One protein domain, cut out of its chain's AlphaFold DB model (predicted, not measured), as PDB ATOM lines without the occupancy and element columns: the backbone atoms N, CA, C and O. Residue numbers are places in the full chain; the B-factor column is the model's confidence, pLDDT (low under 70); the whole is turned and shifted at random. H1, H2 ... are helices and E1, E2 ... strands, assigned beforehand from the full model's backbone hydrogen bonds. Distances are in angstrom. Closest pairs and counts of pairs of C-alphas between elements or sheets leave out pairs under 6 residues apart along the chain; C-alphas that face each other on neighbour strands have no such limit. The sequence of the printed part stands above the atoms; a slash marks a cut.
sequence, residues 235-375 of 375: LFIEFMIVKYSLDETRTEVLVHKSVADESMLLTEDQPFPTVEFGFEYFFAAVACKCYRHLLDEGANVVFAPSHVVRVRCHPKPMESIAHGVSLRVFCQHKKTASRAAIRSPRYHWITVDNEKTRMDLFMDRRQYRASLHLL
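What this domain is: This is residues 235 to 375 of the 375 residues of the protein "Nudix hydrolase domain-containing protein" of Diploscapter pachys (UniProt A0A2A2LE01). A strongly twisted sheet of seven strands is built round the long strand E1, which runs through the middle of the domain with E5 parallel beside it; helix H2 covers part of one face, slantwise over E1, and the short helices H1 and H3 lie at the side of the domain away from H2. The turn between E4 and E5 sticks out with residues 316 to 321 at one end of the longest axis. The printed part has 141 residues, with three named helices and seven named strands, which follow one another along the chain as E1, then E2, then H1, then E3, then H2, then E4, then E5, then E6, then H3, then E7. The sheet is branched and mixed: E1 and E5 are parallel neighbours, and the other neighbour pairs, E1 and E2, E1 and E3, E2 and E6, E4 and E5, and E4 and E7, are antiparallel. The class is mixed, helices and strands, with under half of the residues in named elements. The whole is compact, with a radius of gyration of the C-alphas of 15.2 A, and elongated, with spans of 51 by 31 by 29 A.

How they stand to each other: E1, residues 235 to 244, has three neighbours in the branched sheet. On one side of it are E3, residues 274 to 277, beside residues 235 to 238, and E2, residues 251 to 256, beside residues 241 to 244; on the other side is E5, residues 324 to 332, beside residues 235 to 242. The pairing of E1 is staggered in this way. E1 and E5 are parallel at 16 degrees, with N 238 and O 327 2.9 A apart, within hydrogen-bond range. E1 and E2 form an antiparallel hairpin at 145 degrees, with N 243 and O 252 at 2.8 A. E1 and E3 are antiparallel at 144 degrees, with N 275 and O 237 at 2.9 A. E6, residues 347 to 351, is an edge strand antiparallel to E2 at 151 degrees, with N 253 and O 350 at 2.9 A. E4, residues 307 to 312, forms an antiparallel hairpin with E5 at 152 degrees, with N 328 and O 310 at 2.9 A. On the other side of E4 is the edge strand E7, residues 370 to 374, antiparallel to it, with N 308 and O 370 at 2.8 A. H2, residues 283 to 294, is on the sheet at a height over the sheet of 8.5 A. It lies over E1 and runs slantwise to the strands, at 56 degrees to E1 on the local plane. The closest C-alphas of H2 and E7 are those of Ala 284 and Leu 374, 7.0 A apart. H1, residues 262 to 265, only grazes the sheet. H3, residues 355 to 360, is not on the sheet; it and H1 only just touch, with 3 pairs of C-alphas within 8 A, the closest those of Glu 262 and Thr 357 at 7.5 A. H2 is apart from H1 and from H3. Every O i to N i+4 pair is within hydrogen-bond range in H2 and H3, while H1 is too short for such a pair.

Where its parts are: E1 begins at C-alpha 235, (181.912, 154.646, 141.006), and is 28.9 A long from first to last C-alpha. E5 measures 25.6 A, E2 16.5 A, E4 14.7 A, E6 13.4 A, E7 13.1 A and E3 9.9 A. H2 begins at C-alpha 283, (178.929, 162.925, 145.686), and measures 16.3 A; H3 measures 8.7 A and H1 5.4 A. E7 ends at C-alpha 374, (180.721, 164.164, 152.488).

The domain as a whole: The two C-alphas farthest apart are those of Asp 247 and Glu 319, 52.3 A. The printed part has no cut and ends at residue 375, the chain's last. The links from H2 to E4, E4 to E5 and E5 to E6 are long, with 12, 11 and 14 residues. The mean pLDDT of the printed part is 91.1; residues 317 to 322 and 338 to 339 are under 70.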
ATOM      1  N   LEU A 235     182.449 154.082 139.775       93.62
ATOM      2  CA  LEU A 235     181.912 154.646 141.006       93.62
ATOM      3  C   LEU A 235     180.388 154.635 140.939       93.62
ATOM      4  O   LEU A 235     179.793 155.211 140.026       93.62
ATOM      5  N   PHE A 236     179.757 153.985 141.914       94.75
ATOM      6  CA  PHE A 236     178.310 153.805 141.935       94.75
ATOM      7  C   PHE A 236     177.692 154.257 143.253       94.75
ATOM      8  O   PHE A 236     178.205 153.961 144.335       94.75
ATOM      9  N   ILE A 237     176.525 154.892 143.156       96.19
ATOM     10  CA  ILE A 237     175.640 155.143 144.296       96.19
ATOM     11  C   ILE A 237     174.317 154.441 144.027       96.19
ATOM     12  O   ILE A 237     173.700 154.633 142.980       96.19
ATOM     13  N   GLU A 238     173.874 153.646 144.986       97.25
ATOM     14  CA  GLU A 238     172.560 153.019 144.990       97.25
ATOM     15  C   GLU A 238     171.707 153.678 146.084       97.25
ATOM     16  O   GLU A 238     172.047 153.633 147.268       97.25
ATOM     17  N   PHE A 239     170.612 154.330 145.693       97.69
ATOM     18  CA  PHE A 239     169.778 155.133 146.586       97.69
ATOM     19  C   PHE A 239     168.632 154.304 147.158       97.69
ATOM     20  O   PHE A 239     167.569 154.196 146.547       97.69
ATOM     21  N   MET A 240     168.809 153.768 148.362       97.56
ATOM     22  CA  MET A 240     167.723 153.111 149.080       97.56
ATOM     23  C   MET A 240     166.862 154.173 149.770       97.56
ATOM     24  O   MET A 240     167.107 154.559 150.916       97.56
ATOM     25  N   ILE A 241     165.876 154.693 149.032       97.44
ATOM     26  CA  ILE A 241     164.961 155.721 149.536       97.44
ATOM     27  C   ILE A 241     163.822 155.058 150.307       97.44
ATOM     28  O   ILE A 241     162.979 154.390 149.712       97.44
ATOM     29  N   VAL A 242     163.791 155.275 151.621       96.19
ATOM     30  CA  VAL A 242     162.831 154.665 152.549       96.19
ATOM     31  C   VAL A 242     161.840 155.710 153.046       96.19
ATOM     32  O   VAL A 242     162.215 156.802 153.484       96.19
ATOM     33  N   LYS A 243     160.557 155.368 152.999       94.50
ATOM     34  CA  LYS A 243     159.433 156.196 153.421       94.50
ATOM     35  C   LYS A 243     158.675 155.478 154.532       94.50
ATOM     36  O   LYS A 243     158.207 154.363 154.352       94.50
ATOM     37  N   TYR A 244     158.514 156.156 155.661       92.56
ATOM     38  CA  TYR A 244     157.683 155.680 156.765       92.56
ATOM     39  C   TYR A 244     156.353 156.429 156.772       92.56
ATOM     40  O   TYR A 244     156.331 157.644 156.543       92.56
ATOM     41  N   SER A 245     155.261 155.731 157.075       89.88
ATOM     42  CA  SER A 245     153.983 156.374 157.385       89.88
ATOM     43  C   SER A 245     154.095 157.277 158.623       89.88
ATOM     44  O   SER A 245     155.071 157.232 159.382       89.88
ATOM     45  N   LEU A 246     153.102 158.152 158.825       87.50
ATOM     46  CA  LEU A 246     153.096 159.089 159.954       87.50
ATOM     47  C   LEU A 246     153.131 158.353 161.298       87.50
ATOM     48  O   LEU A 246     153.954 158.705 162.144       87.50
ATOM     49  N   ASP A 247     152.309 157.312 161.419       88.06
ATOM     50  CA  ASP A 247     152.199 156.383 162.551       88.06
ATOM     51  C   ASP A 247     153.317 155.325 162.602       88.06
ATOM     52  O   ASP A 247     153.378 154.549 163.545       88.06
ATOM     53  N   GLU A 248     154.214 155.309 161.610       84.00
ATOM     54  CA  GLU A 248     155.382 154.420 161.519       84.00
ATOM     55  C   GLU A 248     155.070 152.925 161.405       84.00
ATOM     56  O   GLU A 248     155.975 152.101 161.495       84.00
ATOM     57  N   THR A 249     153.815 152.565 161.150       87.56
ATOM     58  CA  THR A 249     153.393 151.170 160.979       87.56
ATOM     59  C   THR A 249     153.742 150.621 159.600       87.56
ATOM     60  O   THR A 249     153.964 149.422 159.450       87.56
ATOM     61  N   ARG A 250     153.832 151.492 158.587       91.06
ATOM     62  CA  ARG A 250     154.106 151.118 157.199       91.06
ATOM     63  C   ARG A 250     155.463 151.638 156.750       91.06
ATOM     64  O   ARG A 250     155.738 152.840 156.826       91.06
ATOM     65  N   THR A 251     156.278 150.730 156.220       95.19
ATOM     66  CA  THR A 251     157.561 151.040 155.578       95.19
ATOM     67  C   THR A 251     157.440 150.793 154.084       95.19
ATOM     68  O   THR A 251     157.117 149.689 153.661       95.19
ATOM     69  N   GLU A 252     157.699 151.820 153.286       96.12
ATOM     70  CA  GLU A 252     157.745 151.741 151.831       96.12
ATOM     71  C   GLU A 252     159.170 152.049 151.354       96.12
ATOM     72  O   GLU A 252     159.860 152.890 151.934       96.12
ATOM     73  N   VAL A 253     159.614 151.407 150.277       97.62
ATOM     74  CA  VAL A 253     160.922 151.667 149.661       97.62
ATOM     75  C   VAL A 253     160.772 151.882 148.158       97.62
ATOM     76  O   VAL A 253     159.950 151.236 147.506       97.62
ATOM     77  N   LEU A 254     161.527 152.838 147.614       97.94
ATOM     78  CA  LEU A 254     161.543 153.123 146.182       97.94
ATOM     79  C   LEU A 254     162.437 152.107 145.470       97.94
ATOM     80  O   LEU A 254     163.637 152.046 145.737       97.94
ATOM     81  N   VAL A 255     161.869 151.357 144.532       97.88
ATOM     82  CA  VAL A 255     162.563 150.287 143.806       97.88
ATOM     83  C   VAL A 255     162.457 150.479 142.304       97.88
ATOM     84  O   VAL A 255     161.609 151.222 141.806       97.88
ATOM     85  N   HIS A 256     163.331 149.808 141.561       96.38
ATOM     86  CA  HIS A 256     163.195 149.681 140.117       96.38
ATOM     87  C   HIS A 256     162.004 148.792 139.748       96.38
ATOM     88  O   HIS A 256     161.731 147.806 140.419       96.38
ATOM     89  N   LYS A 257     161.361 149.080 138.613       94.75
ATOM     90  CA  LYS A 257     160.175 148.380 138.087       94.75
ATOM     91  C   LYS A 257     160.324 146.873 137.856       94.75
ATOM     92  O   LYS A 257     159.344 146.213 137.541       94.75
ATOM     93  N   SER A 258     161.547 146.347 137.909       93.19
ATOM     94  CA  SER A 258     161.802 144.902 137.839       93.19
ATOM     95  C   SER A 258     161.584 144.195 139.177       93.19
ATOM     96  O   SER A 258     161.569 142.972 139.201       93.19
ATOM     97  N   VAL A 259     161.464 144.940 140.277       96.31
ATOM     98  CA  VAL A 259     161.230 144.421 141.626       96.31
ATOM     99  C   VAL A 259     159.726 144.438 141.874       96.31
ATOM    100  O   VAL A 259     159.162 145.482 142.177       96.31
ATOM    101  N   ALA A 260     159.065 143.292 141.712       94.69
ATOM    102  CA  ALA A 260     157.610 143.212 141.838       94.69
ATOM    103  C   ALA A 260     157.134 143.304 143.298       94.69
ATOM    104  O   ALA A 260     156.120 143.943 143.577       94.69
ATOM    105  N   ASP A 261     157.874 142.690 144.221       95.00
ATOM    106  CA  ASP A 261     157.515 142.581 145.632       95.00
ATOM    107  C   ASP A 261     158.754 142.490 146.541       95.00
ATOM    108  O   ASP A 261     159.901 142.467 146.079       95.00
ATOM    109  N   GLU A 262     158.526 142.469 147.859       96.19
ATOM    110  CA  GLU A 262     159.592 142.507 148.862       96.19
ATOM    111  C   GLU A 262     160.537 141.294 148.837       96.19
ATOM    112  O   GLU A 262     161.687 141.427 149.256       96.19
ATOM    113  N   SER A 263     160.113 140.133 148.315       94.56
ATOM    114  CA  SER A 263     160.960 138.932 148.262       94.56
ATOM    115  C   SER A 263     162.167 139.115 147.337       94.56
ATOM    116  O   SER A 263     163.225 138.522 147.556       94.56
ATOM    117  N   MET A 264     162.040 140.001 146.347       95.62
ATOM    118  CA  MET A 264     163.083 140.292 145.367       95.62
ATOM    119  C   MET A 264     164.160 141.250 145.898       95.62
ATOM    120  O   MET A 264     165.235 141.348 145.306       95.62
ATOM    121  N   LEU A 265     163.915 141.953 147.012       96.12
ATOM    122  CA  LEU A 265     164.828 142.978 147.542       96.12
ATOM    123  C   LEU A 265     166.190 142.430 147.990       96.12
ATOM    124  O   LEU A 265     167.180 143.163 147.973       96.12
ATOM    125  N   LEU A 266     166.235 141.165 148.411       92.56
ATOM    126  CA  LEU A 266     167.458 140.498 148.868       92.56
ATOM    127  C   LEU A 266     168.112 139.641 147.775       92.56
ATOM    128  O   LEU A 266     169.291 139.319 147.883       92.56
ATOM    129  N   THR A 267     167.365 139.269 146.732       90.25
ATOM    130  CA  THR A 267     167.843 138.377 145.663       90.25
ATOM    131  C   THR A 267     168.263 139.115 144.396       90.25
ATOM    132  O   THR A 267     169.027 138.581 143.595       90.25
ATOM    133  N   GLU A 268     167.727 140.313 144.160       89.56
ATOM    134  CA  GLU A 268     168.177 141.176 143.069       89.56
ATOM    135  C   GLU A 268     169.454 141.921 143.473       89.56
ATOM    136  O   GLU A 268     169.572 142.420 144.590       89.56
ATOM    137  N   ASP A 269     170.414 142.033 142.553       84.69
ATOM    138  CA  ASP A 269     171.705 142.669 142.857       84.69
ATOM    139  C   ASP A 269     171.578 144.193 143.076       84.69
ATOM    140  O   ASP A 269     172.220 144.777 143.964       84.69
ATOM    141  N   GLN A 270     170.713 144.830 142.279       89.25
ATOM    142  CA  GLN A 270     170.458 146.277 142.266       89.25
ATOM    143  C   GLN A 270     168.949 146.583 142.267       89.25
ATOM    144  O   GLN A 270     168.402 147.064 141.270       89.25
ATOM    145  N   PRO A 271     168.218 146.288 143.354       95.12
ATOM    146  CA  PRO A 271     166.781 146.539 143.429       95.12
ATOM    147  C   PRO A 271     166.438 148.037 143.455       95.12
ATOM    148  O   PRO A 271     165.330 148.422 143.082       95.12
ATOM    149  N   PHE A 272     167.379 148.894 143.859       97.31
ATOM    150  CA  PHE A 272     167.149 150.325 144.063       97.31
ATOM    151  C   PHE A 272     167.701 151.183 142.909       97.31
ATOM    152  O   PHE A 272     168.524 150.711 142.116       97.31
ATOM    153  N   PRO A 273     167.272 152.456 142.801       97.25
ATOM    154  CA  PRO A 273     167.834 153.386 141.832       97.25
ATOM    155  C   PRO A 273     169.353 153.487 141.939       97.25
ATOM    156  O   PRO A 273     169.884 153.844 142.992       97.25
ATOM    157  N   THR A 274     170.043 153.224 140.836       96.19
ATOM    158  CA  THR A 274     171.508 153.201 140.799       96.19
ATOM    159  C   THR A 274     172.044 154.211 139.789       96.19
ATOM    160  O   THR A 274     171.536 154.327 138.672       96.19
ATOM    161  N   VAL A 275     173.080 154.952 140.179       95.75
ATOM    162  CA  VAL A 275     173.817 155.874 139.307       95.75
ATOM    163  C   VAL A 275     175.278 155.464 139.233       95.75
ATOM    164  O   VAL A 275     175.891 155.197 140.264       95.75
ATOM    165  N   GLU A 276     175.834 155.454 138.026       94.94
ATOM    166  CA  GLU A 276     177.281 155.550 137.828       94.94
ATOM    167  C   GLU A 276     177.655 157.025 137.661       94.94
ATOM    168  O   GLU A 276     176.954 157.771 136.962       94.94
ATOM    169  N   PHE A 277     178.748 157.453 138.290       93.81
ATOM    170  CA  PHE A 277     179.245 158.816 138.158       93.81
ATOM    171  C   PHE A 277     180.752 158.881 137.897       93.81
ATOM    172  O   PHE A 277     181.509 158.050 138.385       93.81
ATOM    173  N   GLY A 278     181.179 159.871 137.111       92.44
ATOM    174  CA  GLY A 278     182.583 160.133 136.790       92.44
ATOM    175  C   GLY A 278     183.307 160.994 137.833       92.44
ATOM    176  O   GLY A 278     182.687 161.620 138.697       92.44
ATOM    177  N   PHE A 279     184.639 161.058 137.726       90.25
ATOM    178  CA  PHE A 279     185.503 161.808 138.648       90.25
ATOM    179  C   PHE A 279     185.294 163.330 138.607       90.25
ATOM    180  O   PHE A 279     185.689 164.034 139.533       90.25
ATOM    181  N   GLU A 280     184.636 163.846 137.574       90.12
ATOM    182  CA  GLU A 280     184.237 165.245 137.446       90.12
ATOM    183  C   GLU A 280     183.043 165.631 138.344       90.12
ATOM    184  O   GLU A 280     182.664 166.803 138.399       90.12
ATOM    185  N   TYR A 281     182.438 164.670 139.054       90.94
ATOM    186  CA  TYR A 281     181.290 164.910 139.924       90.94
ATOM    187  C   TYR A 281     181.559 164.591 141.393       90.94
ATOM    188  O   TYR A 281     181.980 163.499 141.759       90.94
ATOM    189  N   PHE A 282     181.186 165.534 142.256       90.19
ATOM    190  CA  PHE A 282     181.156 165.346 143.703       90.19
ATOM    191  C   PHE A 282     179.882 164.622 144.149       90.19
ATOM    192  O   PHE A 282     178.788 164.901 143.644       90.19
ATOM    193  N   PHE A 283     180.009 163.771 145.168       91.19
ATOM    194  CA  PHE A 283     178.929 162.925 145.686       91.19
ATOM    195  C   PHE A 283     177.634 163.701 145.992       91.19
ATOM    196  O   PHE A 283     176.548 163.307 145.565       91.19
ATOM    197  N   ALA A 284     177.727 164.839 146.691       91.19
ATOM    198  CA  ALA A 284     176.554 165.626 147.082       91.19
ATOM    199  C   ALA A 284     175.770 166.157 145.865       91.19
ATOM    200  O   ALA A 284     174.540 166.082 145.819       91.19
ATOM    201  N   ALA A 285     176.474 166.641 144.837       92.69
ATOM    202  CA  ALA A 285     175.845 167.119 143.610       92.69
ATOM    203  C   ALA A 285     175.217 165.971 142.801       92.69
ATOM    204  O   ALA A 285     174.150 166.162 142.212       92.69
ATOM    205  N   VAL A 286     175.845 164.787 142.795       93.81
ATOM    206  CA  VAL A 286     175.279 163.559 142.211       93.81
ATOM    207  C   VAL A 286     173.958 163.214 142.897       93.81
ATOM    208  O   VAL A 286     172.937 163.122 142.217       93.81
ATOM    209  N   ALA A 287     173.937 163.138 144.232       93.75
ATOM    210  CA  ALA A 287     172.728 162.847 145.003       93.75
ATOM    211  C   ALA A 287     171.591 163.842 144.704       93.75
ATOM    212  O   ALA A 287     170.480 163.434 144.360       93.75
ATOM    213  N   CYS A 288     171.876 165.147 144.726       94.06
ATOM    214  CA  CYS A 288     170.893 166.186 144.403       94.06
ATOM    215  C   CYS A 288     170.341 166.075 142.970       94.06
ATOM    216  O   CYS A 288     169.150 166.306 142.739       94.06
ATOM    217  N   LYS A 289     171.184 165.737 141.984       95.06
ATOM    218  CA  LYS A 289     170.746 165.502 140.597       95.06
ATOM    219  C   LYS A 289     169.864 164.260 140.495       95.06
ATOM    220  O   LYS A 289     168.796 164.345 139.893       95.06
ATOM    221  N   CYS A 290     170.266 163.156 141.120       96.00
ATOM    222  CA  CYS A 290     169.492 161.920 141.137       96.00
ATOM    223  C   CYS A 290     168.124 162.129 141.787       96.00
ATOM    224  O   CYS A 290     167.118 161.784 141.180       96.00
ATOM    225  N   TYR A 291     168.039 162.792 142.943       95.88
ATOM    226  CA  TYR A 291     166.750 163.058 143.589       95.88
ATOM    227  C   TYR A 291     165.769 163.809 142.682       95.88
ATOM    228  O   TYR A 291     164.608 163.418 142.606       95.88
ATOM    229  N   ARG A 292     166.228 164.822 141.928       94.50
ATOM    230  CA  ARG A 292     165.387 165.548 140.952       94.50
ATOM    231  C   ARG A 292     164.899 164.681 139.787       94.50
ATOM    232  O   ARG A 292     163.894 165.019 139.171       94.50
ATOM    233  N   HIS A 293     165.606 163.598 139.470       94.69
ATOM    234  CA  HIS A 293     165.196 162.626 138.453       94.69
ATOM    235  C   HIS A 293     164.240 161.563 139.008       94.69
ATOM    236  O   HIS A 293     163.394 161.046 138.281       94.69
ATOM    237  N   LEU A 294     164.381 161.228 140.293       95.50
ATOM    238  CA  LEU A 294     163.613 160.174 140.951       95.50
ATOM    239  C   LEU A 294     162.238 160.661 141.415       95.50
ATOM    240  O   LEU A 294     161.230 160.026 141.102       95.50
ATOM    241  N   LEU A 295     162.189 161.785 142.130       95.00
ATOM    242  CA  LEU A 295     160.998 162.246 142.841       95.00
ATOM    243  C   LEU A 295     160.614 163.672 142.454       95.00
ATOM    244  O   LEU A 295     161.457 164.515 142.137       95.00
ATOM    245  N   ASP A 296     159.317 163.953 142.518       91.50
ATOM    246  CA  ASP A 296     158.811 165.312 142.472       91.50
ATOM    247  C   ASP A 296     159.346 166.107 143.666       91.50
ATOM    248  O   ASP A 296     159.545 165.558 144.746       91.50
ATOM    249  N   GLU A 297     159.684 167.375 143.437       91.56
ATOM    250  CA  GLU A 297     160.407 168.240 144.389       91.56
ATOM    251  C   GLU A 297     161.827 167.767 144.807       91.56
ATOM    252  O   GLU A 297     162.549 168.489 145.498       91.56
ATOM    253  N   GLY A 298     162.292 166.603 144.340       91.56
ATOM    254  CA  GLY A 298     163.674 166.134 144.448       91.56
ATOM    255  C   GLY A 298     164.258 166.165 145.866       91.56
ATOM    256  O   GLY A 298     163.770 165.502 146.776       91.56
ATOM    257  N   ALA A 299     165.340 166.927 146.069       91.25
ATOM    258  CA  ALA A 299     166.021 167.019 147.366       91.25
ATOM    259  C   ALA A 299     165.174 167.683 148.472       91.25
ATOM    260  O   ALA A 299     165.514 167.602 149.654       91.25
ATOM    261  N   ASN A 300     164.047 168.313 148.130       92.50
ATOM    262  CA  ASN A 300     163.164 168.904 149.132       92.50
ATOM    263  C   ASN A 300     162.381 167.847 149.914       92.50
ATOM    264  O   ASN A 300     162.010 168.123 151.054       92.50
ATOM    265  N   VAL A 301     162.200 166.640 149.369       94.19
ATOM    266  CA  VAL A 301     161.366 165.579 149.967       94.19
ATOM    267  C   VAL A 301     162.166 164.397 150.511       94.19
ATOM    268  O   VAL A 301     161.605 163.528 151.172       94.19
ATOM    269  N   VAL A 302     163.485 164.382 150.320       95.06
ATOM    270  CA  VAL A 302     164.396 163.362 150.861       95.06
ATOM    271  C   VAL A 302     165.489 164.053 151.666       95.06
ATOM    272  O   VAL A 302     165.972 165.116 151.280       95.06
ATOM    273  N   PHE A 303     165.873 163.490 152.807       94.44
ATOM    274  CA  PHE A 303     167.063 163.953 153.512       94.44
ATOM    275  C   PHE A 303     168.327 163.668 152.688       94.44
ATOM    276  O   PHE A 303     168.376 162.746 151.866       94.44
ATOM    277  N   ALA A 304     169.366 164.479 152.895       92.62
ATOM    278  CA  ALA A 304     170.670 164.191 152.314       92.62
ATOM    279  C   ALA A 304     171.135 162.789 152.761       92.62
ATOM    280  O   ALA A 304     170.887 162.424 153.916       92.62
ATOM    281  N   PRO A 305     171.777 162.000 151.879       93.69
ATOM    282  CA  PRO A 305     172.350 160.720 152.272       93.69
ATOM    283  C   PRO A 305     173.326 160.924 153.431       93.69
ATOM    284  O   PRO A 305     174.251 161.726 153.326       93.69
ATOM    285  N   SER A 306     173.097 160.216 154.532       93.69
ATOM    286  CA  SER A 306     173.888 160.353 155.761       93.69
ATOM    287  C   SER A 306     174.390 159.027 156.311       93.69
ATOM    288  O   SER A 306     175.139 159.028 157.281       93.69
ATOM    289  N   HIS A 307     173.999 157.907 155.697       96.50
ATOM    290  CA  HIS A 307     174.422 156.580 156.119       96.50
ATOM    291  C   HIS A 307     174.649 155.656 154.922       96.50
ATOM    292  O   HIS A 307     173.944 155.742 153.910       96.50
ATOM    293  N   VAL A 308     175.601 154.741 155.069       97.56
ATOM    294  CA  VAL A 308     175.877 153.636 154.149       97.56
ATOM    295  C   VAL A 308     175.344 152.346 154.763       97.56
ATOM    296  O   VAL A 308     175.482 152.124 155.959       97.56
ATOM    297  N   VAL A 309     174.725 151.502 153.941       96.81
ATOM    298  CA  VAL A 309     174.160 150.200 154.353       96.81
ATOM    299  C   VAL A 309     174.693 149.028 153.526       96.81
ATOM    300  O   VAL A 309     174.410 147.875 153.825       96.81
ATOM    301  N   ARG A 310     175.473 149.302 152.474       96.88
ATOM    302  CA  ARG A 310     176.238 148.295 151.725       96.88
ATOM    303  C   ARG A 310     177.442 148.958 151.075       96.88
ATOM    304  O   ARG A 310     177.299 150.014 150.458       96.88
ATOM    305  N   VAL A 311     178.590 148.297 151.153       97.50
ATOM    306  CA  VAL A 311     179.796 148.649 150.400       97.50
ATOM    307  C   VAL A 311     180.158 147.454 149.533       97.50
ATOM    308  O   VAL A 311     180.321 146.354 150.050       97.50
ATOM    309  N   ARG A 312     180.294 147.660 148.222       94.69
ATOM    310  CA  ARG A 312     180.955 146.703 147.327       94.69
ATOM    311  C   ARG A 312     182.239 147.333 146.823       94.69
ATOM    312  O   ARG A 312     182.197 148.401 146.211       94.69
ATOM    313  N   CYS A 313     183.361 146.702 147.124       92.12
ATOM    314  CA  CYS A 313     184.673 147.152 146.697       92.12
ATOM    315  C   CYS A 313     185.629 145.966 146.750       92.12
ATOM    316  O   CYS A 313     185.757 145.327 147.793       92.12
ATOM    317  N   HIS A 314     186.322 145.695 145.649       87.38
ATOM    318  CA  HIS A 314     187.445 144.769 145.638       87.38
ATOM    319  C   HIS A 314     188.716 145.524 145.241       87.38
ATOM    320  O   HIS A 314     188.974 145.734 144.052       87.38
ATOM    321  N   PRO A 315     189.516 145.967 146.226       74.94
ATOM    322  CA  PRO A 315     190.740 146.700 145.954       74.94
ATOM    323  C   PRO A 315     191.957 145.836 145.591       74.94
ATOM    324  O   PRO A 315     193.081 146.323 145.600       74.94
ATOM    325  N   LYS A 316     191.732 144.595 145.141       74.31
ATOM    326  CA  LYS A 316     192.763 143.634 144.729       74.31
ATOM    327  C   LYS A 316     192.830 143.466 143.197       74.31
ATOM    328  O   LYS A 316     192.472 142.411 142.674       74.31
ATOM    329  N   PRO A 317     193.274 144.472 142.419       60.97
ATOM    330  CA  PRO A 317     193.535 144.266 141.005       60.97
ATOM    331  C   PRO A 317     194.944 143.680 140.845       60.97
ATOM    332  O   PRO A 317     195.904 144.427 140.711       60.97
ATOM    333  N   MET A 318     195.090 142.350 140.843       54.31
ATOM    334  CA  MET A 318     196.341 141.760 140.334       54.31
ATOM    335  C   MET A 318     196.386 141.779 138.796       54.31
ATOM    336  O   MET A 318     197.468 141.851 138.230       54.31
ATOM    337  N   GLU A 319     195.229 141.804 138.112       54.00
ATOM    338  CA  GLU A 319     195.168 141.759 136.636       54.00
ATOM    339  C   GLU A 319     194.008 142.563 135.990       54.00
ATOM    340  O   GLU A 319     193.770 142.445 134.789       54.00
ATOM    341  N   SER A 320     193.240 143.379 136.732       54.91
ATOM    342  CA  SER A 320     191.951 143.905 136.235       54.91
ATOM    343  C   SER A 320     191.863 145.427 136.065       54.91
ATOM    344  O   SER A 320     192.245 146.203 136.934       54.91
ATOM    345  N   ILE A 321     191.230 145.822 134.953       55.72
ATOM    346  CA  ILE A 321     190.782 147.179 134.573       55.72
ATOM    347  C   ILE A 321     189.506 147.590 135.356       55.72
ATOM    348  O   ILE A 321     189.048 148.730 135.285       55.72
ATOM    349  N   ALA A 322     188.902 146.643 136.087       65.69
ATOM    350  CA  ALA A 322     187.669 146.799 136.855       65.69
ATOM    351  C   ALA A 322     187.964 147.024 138.339       65.69
ATOM    352  O   ALA A 322     188.004 146.078 139.123       65.69
ATOM    353  N   HIS A 323     188.158 148.280 138.712       80.19
ATOM    354  CA  HIS A 323     188.306 148.698 140.098       80.19
ATOM    355  C   HIS A 323     187.295 149.815 140.390       80.19
ATOM    356  O   HIS A 323     186.755 150.436 139.471       80.19
ATOM    357  N   GLY A 324     186.936 150.024 141.652       90.06
ATOM    358  CA  GLY A 324     185.874 150.961 141.992       90.06
ATOM    359  C   GLY A 324     185.144 150.627 143.278       90.06
ATOM    360  O   GLY A 324     185.499 149.706 144.017       90.06
ATOM    361  N   VAL A 325     184.085 151.390 143.526       93.81
ATOM    362  CA  VAL A 325     183.272 151.272 144.732       93.81
ATOM    363  C   VAL A 325     181.805 151.510 144.405       93.81
ATOM    364  O   VAL A 325     181.450 152.411 143.647       93.81
ATOM    365  N   SER A 326     180.939 150.695 144.999       95.06
ATOM    366  CA  SER A 326     179.495 150.899 145.005       95.06
ATOM    367  C   SER A 326     179.019 151.051 146.439       95.06
ATOM    368  O   SER A 326     179.209 150.153 147.262       95.06
ATOM    369  N   LEU A 327     178.405 152.197 146.730       97.31
ATOM    370  CA  LEU A 327     177.819 152.497 148.032       97.31
ATOM    371  C   LEU A 327     176.296 152.457 147.922       97.31
ATOM    372  O   LEU A 327     175.708 153.236 147.169       97.31
ATOM    373  N   ARG A 328     175.646 151.584 148.699       97.94
ATOM    374  CA  ARG A 328     174.205 151.696 148.951       97.94
ATOM    375  C   ARG A 328     174.007 152.656 150.105       97.94
ATOM    376  O   ARG A 328     174.443 152.378 151.223       97.94
ATOM    377  N   VAL A 329     173.350 153.769 149.828       97.94
ATOM    378  CA  VAL A 329     173.081 154.807 150.817       97.94
ATOM    379  C   VAL A 329     171.641 154.738 151.294       97.94
ATOM    380  O   VAL A 329     170.716 154.533 150.505       97.94
ATOM    381  N   PHE A 330     171.459 154.913 152.599       97.12
ATOM    382  CA  PHE A 330     170.143 155.023 153.210       97.12
ATOM    383  C   PHE A 330     169.649 156.466 153.094       97.12
ATOM    384  O   PHE A 330     170.290 157.404 153.574       97.12
ATOM    385  N   CYS A 331     168.487 156.637 152.473       96.06
ATOM    386  CA  CYS A 331     167.912 157.940 152.170       96.06
ATOM    387  C   CYS A 331     166.498 158.021 152.746       96.06
ATOM    388  O   CYS A 331     165.564 157.432 152.212       96.06
ATOM    389  N   GLN A 332     166.303 158.767 153.830       94.81
ATOM    390  CA  GLN A 332     164.975 158.884 154.427       94.81
ATOM    391  C   GLN A 332     164.121 159.930 153.698       94.81
ATOM    392  O   GLN A 332     164.498 161.100 153.593       94.81
ATOM    393  N   HIS A 333     162.933 159.531 153.252       95.44
ATOM    394  CA  HIS A 333     161.901 160.445 152.780       95.44
ATOM    395  C   HIS A 333     161.321 161.253 153.953       95.44
ATOM    396  O   HIS A 333     161.036 160.718 155.031       95.44
ATOM    397  N   LYS A 334     161.124 162.558 153.760       93.50
ATOM    398  CA  LYS A 334     160.603 163.460 154.791       93.50
ATOM    399  C   LYS A 334     159.123 163.178 155.022       93.50
ATOM    400  O   LYS A 334     158.323 163.244 154.095       93.50
ATOM    401  N   LYS A 335     158.735 162.926 156.272       86.88
ATOM    402  CA  LYS A 335     157.329 162.682 156.639       86.88
ATOM    403  C   LYS A 335     156.391 163.849 156.305       86.88
ATOM    404  O   LYS A 335     155.206 163.637 156.092       86.88
ATOM    405  N   THR A 336     156.921 165.070 156.279       82.69
ATOM    406  CA  THR A 336     156.173 166.296 155.967       82.69
ATOM    407  C   THR A 336     155.879 166.464 154.477       82.69
ATOM    408  O   THR A 336     155.000 167.242 154.118       82.69
ATOM    409  N   ALA A 337     156.587 165.744 153.602       82.00
ATOM    410  CA  ALA A 337     156.336 165.769 152.170       82.00
ATOM    411  C   ALA A 337     155.188 164.807 151.837       82.00
ATOM    412  O   ALA A 337     155.327 163.592 151.936       82.00
ATOM    413  N   SER A 338     154.032 165.338 151.449       67.94
ATOM    414  CA  SER A 338     152.826 164.528 151.235       67.94
ATOM    415  C   SER A 338     152.810 163.776 149.903       67.94
ATOM    416  O   SER A 338     152.107 162.775 149.779       67.94
ATOM    417  N   ARG A 339     153.565 164.241 148.898       69.88
ATOM    418  CA  ARG A 339     153.395 163.766 147.519       69.88
ATOM    419  C   ARG A 339     154.179 162.506 147.178       69.88
ATOM    420  O   ARG A 339     153.623 161.683 146.462       69.88
ATOM    421  N   ALA A 340     155.418 162.340 147.660       84.12
ATOM    422  CA  ALA A 340     156.314 161.215 147.319       84.12
ATOM    423  C   ALA A 340     156.227 160.771 145.834       84.12
ATOM    424  O   ALA A 340     156.362 159.586 145.516       84.12
ATOM    425  N   ALA A 341     155.918 161.711 144.935       92.00
ATOM    426  CA  ALA A 341     155.462 161.401 143.591       92.00
ATOM    427  C   ALA A 341     156.676 161.055 142.736       92.00
ATOM    428  O   ALA A 341     157.688 161.748 142.782       92.00
ATOM    429  N   ILE A 342     156.595 159.972 141.974       95.44
ATOM    430  CA  ILE A 342     157.722 159.478 141.185       95.44
ATOM    431  C   ILE A 342     157.718 160.168 139.820       95.44
ATOM    432  O   ILE A 342     156.684 160.240 139.162       95.44
ATOM    433  N   ARG A 343     158.880 160.658 139.374       94.31
ATOM    434  CA  ARG A 343     159.032 161.311 138.059       94.31
ATOM    435  C   ARG A 343     159.294 160.335 136.919       94.31
ATOM    436  O   ARG A 343     158.902 160.592 135.785       94.31
ATOM    437  N   SER A 344     159.997 159.241 137.195       91.19
ATOM    438  CA  SER A 344     160.412 158.279 136.175       91.19
ATOM    439  C   SER A 344     159.563 157.005 136.238       91.19
ATOM    440  O   SER A 344     159.493 156.388 137.297       91.19
ATOM    441  N   PRO A 345     159.018 156.515 135.108       93.19
ATOM    442  CA  PRO A 345     158.238 155.272 135.069       93.19
ATOM    443  C   PRO A 345     159.089 154.011 135.308       93.19
ATOM    444  O   PRO A 345     158.591 152.892 135.235       93.19
ATOM    445  N   ARG A 346     160.399 154.166 135.540       94.62
ATOM    446  CA  ARG A 346     161.313 153.070 135.881       94.62
ATOM    447  C   ARG A 346     161.235 152.662 137.346       94.62
ATOM    448  O   ARG A 346     161.850 151.661 137.689       94.62
ATOM    449  N   TYR A 347     160.514 153.408 138.181       96.88
ATOM    450  CA  TYR A 347     160.457 153.157 139.614       96.88
ATOM    451  C   TYR A 347     159.024 153.137 140.127       96.88
ATOM    452  O   TYR A 347     158.143 153.795 139.575       96.88
ATOM    453  N   HIS A 348     158.816 152.409 141.215       97.31
ATOM    454  CA  HIS A 348     157.592 152.446 142.008       97.31
ATOM    455  C   HIS A 348     157.926 152.247 143.487       97.31
ATOM    456  O   HIS A 348     159.034 151.840 143.844       97.31
ATOM    457  N   TRP A 349     156.970 152.573 144.352       97.12
ATOM    458  CA  TRP A 349     157.042 152.232 145.768       97.12
ATOM    459  C   TRP A 349     156.552 150.798 145.964       97.12
ATOM    460  O   TRP A 349     155.570 150.392 145.340       97.12
ATOM    461  N   ILE A 350     157.213 150.053 146.844       97.56
ATOM    462  CA  ILE A 350     156.682 148.807 147.407       97.56
ATOM    463  C   ILE A 350     156.651 148.908 148.925       97.56
ATOM    464  O   ILE A 350     157.464 149.619 149.515       97.56
ATOM    465  N   THR A 351     155.712 148.201 149.546       97.06
ATOM    466  CA  THR A 351     155.664 148.053 151.006       97.06
ATOM    467  C   THR A 351     156.576 146.896 151.419       97.06
ATOM    468  O   THR A 351     156.667 145.906 150.697       97.06
ATOM    469  N   VAL A 352     157.273 147.045 152.548       97.25
ATOM    470  CA  VAL A 352     158.136 146.012 153.138       97.25
ATOM    471  C   VAL A 352     157.555 145.626 154.491       97.25
ATOM    472  O   VAL A 352     157.828 146.275 155.509       97.25
ATOM    473  N   ASP A 353     156.720 144.592 154.491       94.94
ATOM    474  CA  ASP A 353     155.983 144.115 155.663       94.94
ATOM    475  C   ASP A 353     156.798 143.097 156.465       94.94
ATOM    476  O   ASP A 353     156.686 143.039 157.696       94.94
ATOM    477  N   ASN A 354     157.694 142.363 155.806       95.19
ATOM    478  CA  ASN A 354     158.559 141.395 156.449       95.19
ATOM    479  C   ASN A 354     159.628 142.079 157.322       95.19
ATOM    480  O   ASN A 354     160.494 142.814 156.843       95.19
ATOM    481  N   GLU A 355     159.590 141.804 158.629       92.56
ATOM    482  CA  GLU A 355     160.539 142.357 159.599       92.56
ATOM    483  C   GLU A 355     161.983 141.950 159.305       92.56
ATOM    484  O   GLU A 355     162.872 142.798 159.339       92.56
ATOM    485  N   LYS A 356     162.214 140.689 158.930       92.38
ATOM    486  CA  LYS A 356     163.547 140.201 158.578       92.38
ATOM    487  C   LYS A 356     164.098 140.934 157.355       92.38
ATOM    488  O   LYS A 356     165.234 141.387 157.400       92.38
ATOM    489  N   THR A 357     163.291 141.144 156.314       95.06
ATOM    490  CA  THR A 357     163.699 141.935 155.139       95.06
ATOM    491  C   THR A 357     164.060 143.368 155.525       95.06
ATOM    492  O   THR A 357     165.081 143.890 155.075       95.06
ATOM    493  N   ARG A 358     163.268 144.010 156.399       94.81
ATOM    494  CA  ARG A 358     163.607 145.341 156.928       94.81
ATOM    495  C   ARG A 358     164.927 145.324 157.696       94.81
ATOM    496  O   ARG A 358     165.717 146.248 157.526       94.81
ATOM    497  N   MET A 359     165.179 144.297 158.504       93.12
ATOM    498  CA  MET A 359     166.420 144.165 159.267       93.12
ATOM    499  C   MET A 359     167.638 143.923 158.366       93.12
ATOM    500  O   MET A 359     168.648 144.605 158.527       93.12
ATOM    501  N   ASP A 360     167.541 143.013 157.397       93.25
ATOM    502  CA  ASP A 360     168.622 142.665 156.461       93.25
ATOM    503  C   ASP A 360     168.997 143.838 155.537       93.25
ATOM    504  O   ASP A 360     170.129 143.942 155.066       93.25
ATOM    505  N   LEU A 361     168.062 144.768 155.315       95.12
ATOM    506  CA  LEU A 361     168.278 145.997 154.549       95.12
ATOM    507  C   LEU A 361     168.520 147.230 155.424       95.12
ATOM    508  O   LEU A 361     168.535 148.340 154.899       95.12
ATOM    509  N   PHE A 362     168.710 147.078 156.736       95.25
ATOM    510  CA  PHE A 362     168.962 148.194 157.653       95.25
ATOM    511  C   PHE A 362     167.861 149.274 157.615       95.25
ATOM    512  O   PHE A 362     168.128 150.476 157.706       95.25
ATOM    513  N   MET A 363     166.599 148.878 157.440       94.44
ATOM    514  CA  MET A 363     165.436 149.772 157.449       94.44
ATOM    515  C   MET A 363     164.873 150.003 158.853       94.44
ATOM    516  O   MET A 363     164.103 150.944 159.040       94.44
ATOM    517  N   ASP A 364     165.256 149.211 159.856       88.62
ATOM    518  CA  ASP A 364     164.807 149.447 161.228       88.62
ATOM    519  C   ASP A 364     165.537 150.651 161.842       88.62
ATOM    520  O   ASP A 364     166.743 150.831 161.680       88.62
ATOM    521  N   ARG A 365     164.822 151.533 162.542       81.19
ATOM    522  CA  ARG A 365     165.405 152.773 163.081       81.19
ATOM    523  C   ARG A 365     166.425 152.557 164.188       81.19
ATOM    524  O   ARG A 365     167.273 153.425 164.373       81.19
ATOM    525  N   ARG A 366     166.315 151.458 164.931       80.44
ATOM    526  CA  ARG A 366     167.207 151.139 166.049       80.44
ATOM    527  C   ARG A 366     168.467 150.422 165.590       80.44
ATOM    528  O   ARG A 366     169.412 150.322 166.365       80.44
ATOM    529  N   GLN A 367     168.489 149.936 164.350       86.94
ATOM    530  CA  GLN A 367     169.688 149.350 163.782       86.94
ATOM    531  C   GLN A 367     170.761 150.413 163.585       86.94
ATOM    532  O   GLN A 367     170.511 151.508 163.071       86.94
ATOM    533  N   TYR A 368     171.975 150.042 163.976       90.31
ATOM    534  CA  TYR A 368     173.155 150.806 163.637       90.31
ATOM    535  C   TYR A 368     173.323 150.851 162.114       90.31
ATOM    536  O   TYR A 368     173.081 149.865 161.416       90.31
ATOM    537  N   ARG A 369     173.737 152.008 161.605       93.00
ATOM    538  CA  ARG A 369     174.110 152.202 160.206       93.00
ATOM    539  C   ARG A 369     175.428 152.955 160.181       93.00
ATOM    540  O   ARG A 369     175.580 153.908 160.945       93.00
ATOM    541  N   ALA A 370     176.326 152.570 159.283       95.69
ATOM    542  CA  ALA A 370     177.584 153.276 159.103       95.69
ATOM    543  C   ALA A 370     177.302 154.721 158.669       95.69
ATOM    544  O   ALA A 370     176.507 154.940 157.749       95.69
ATOM    545  N   SER A 371     177.928 155.705 159.305       96.12
ATOM    546  CA  SER A 371     177.761 157.112 158.943       96.12
ATOM    547  C   SER A 371     178.393 157.406 157.575       96.12
ATOM    548  O   SER A 371     179.369 156.784 157.157       96.12
ATOM    549  N   LEU A 372     177.810 158.343 156.830       96.62
ATOM    550  CA  LEU A 372     178.360 158.862 155.581       96.62
ATOM    551  C   LEU A 372     178.710 160.334 155.769       96.62
ATOM    552  O   LEU A 372     177.829 161.165 156.006       96.62
ATOM    553  N   HIS A 373     179.985 160.664 155.610       93.88
ATOM    554  CA  HIS A 373     180.463 162.040 155.641       93.88
ATOM    555  C   HIS A 373     180.920 162.464 154.253       93.88
ATOM    556  O   HIS A 373     181.799 161.842 153.664       93.88
ATOM    557  N   LEU A 374     180.317 163.528 153.737       90.19
ATOM    558  CA  LEU A 374     180.721 164.164 152.488       90.19
ATOM    559  C   LEU A 374     181.514 165.416 152.876       90.19
ATOM    560  O   LEU A 374     180.920 166.344 153.428       90.19
ATOM    561  N   LEU A 375     182.837 165.368 152.693       80.75
ATOM    562  CA  LEU A 375     183.803 166.378 153.142       80.75
ATOM    563  C   LEU A 375     184.170 167.371 152.039       80.75
ATOM    564  O   LEU A 375     184.319 166.939 150.868       80.75
TER     565      LEU A 375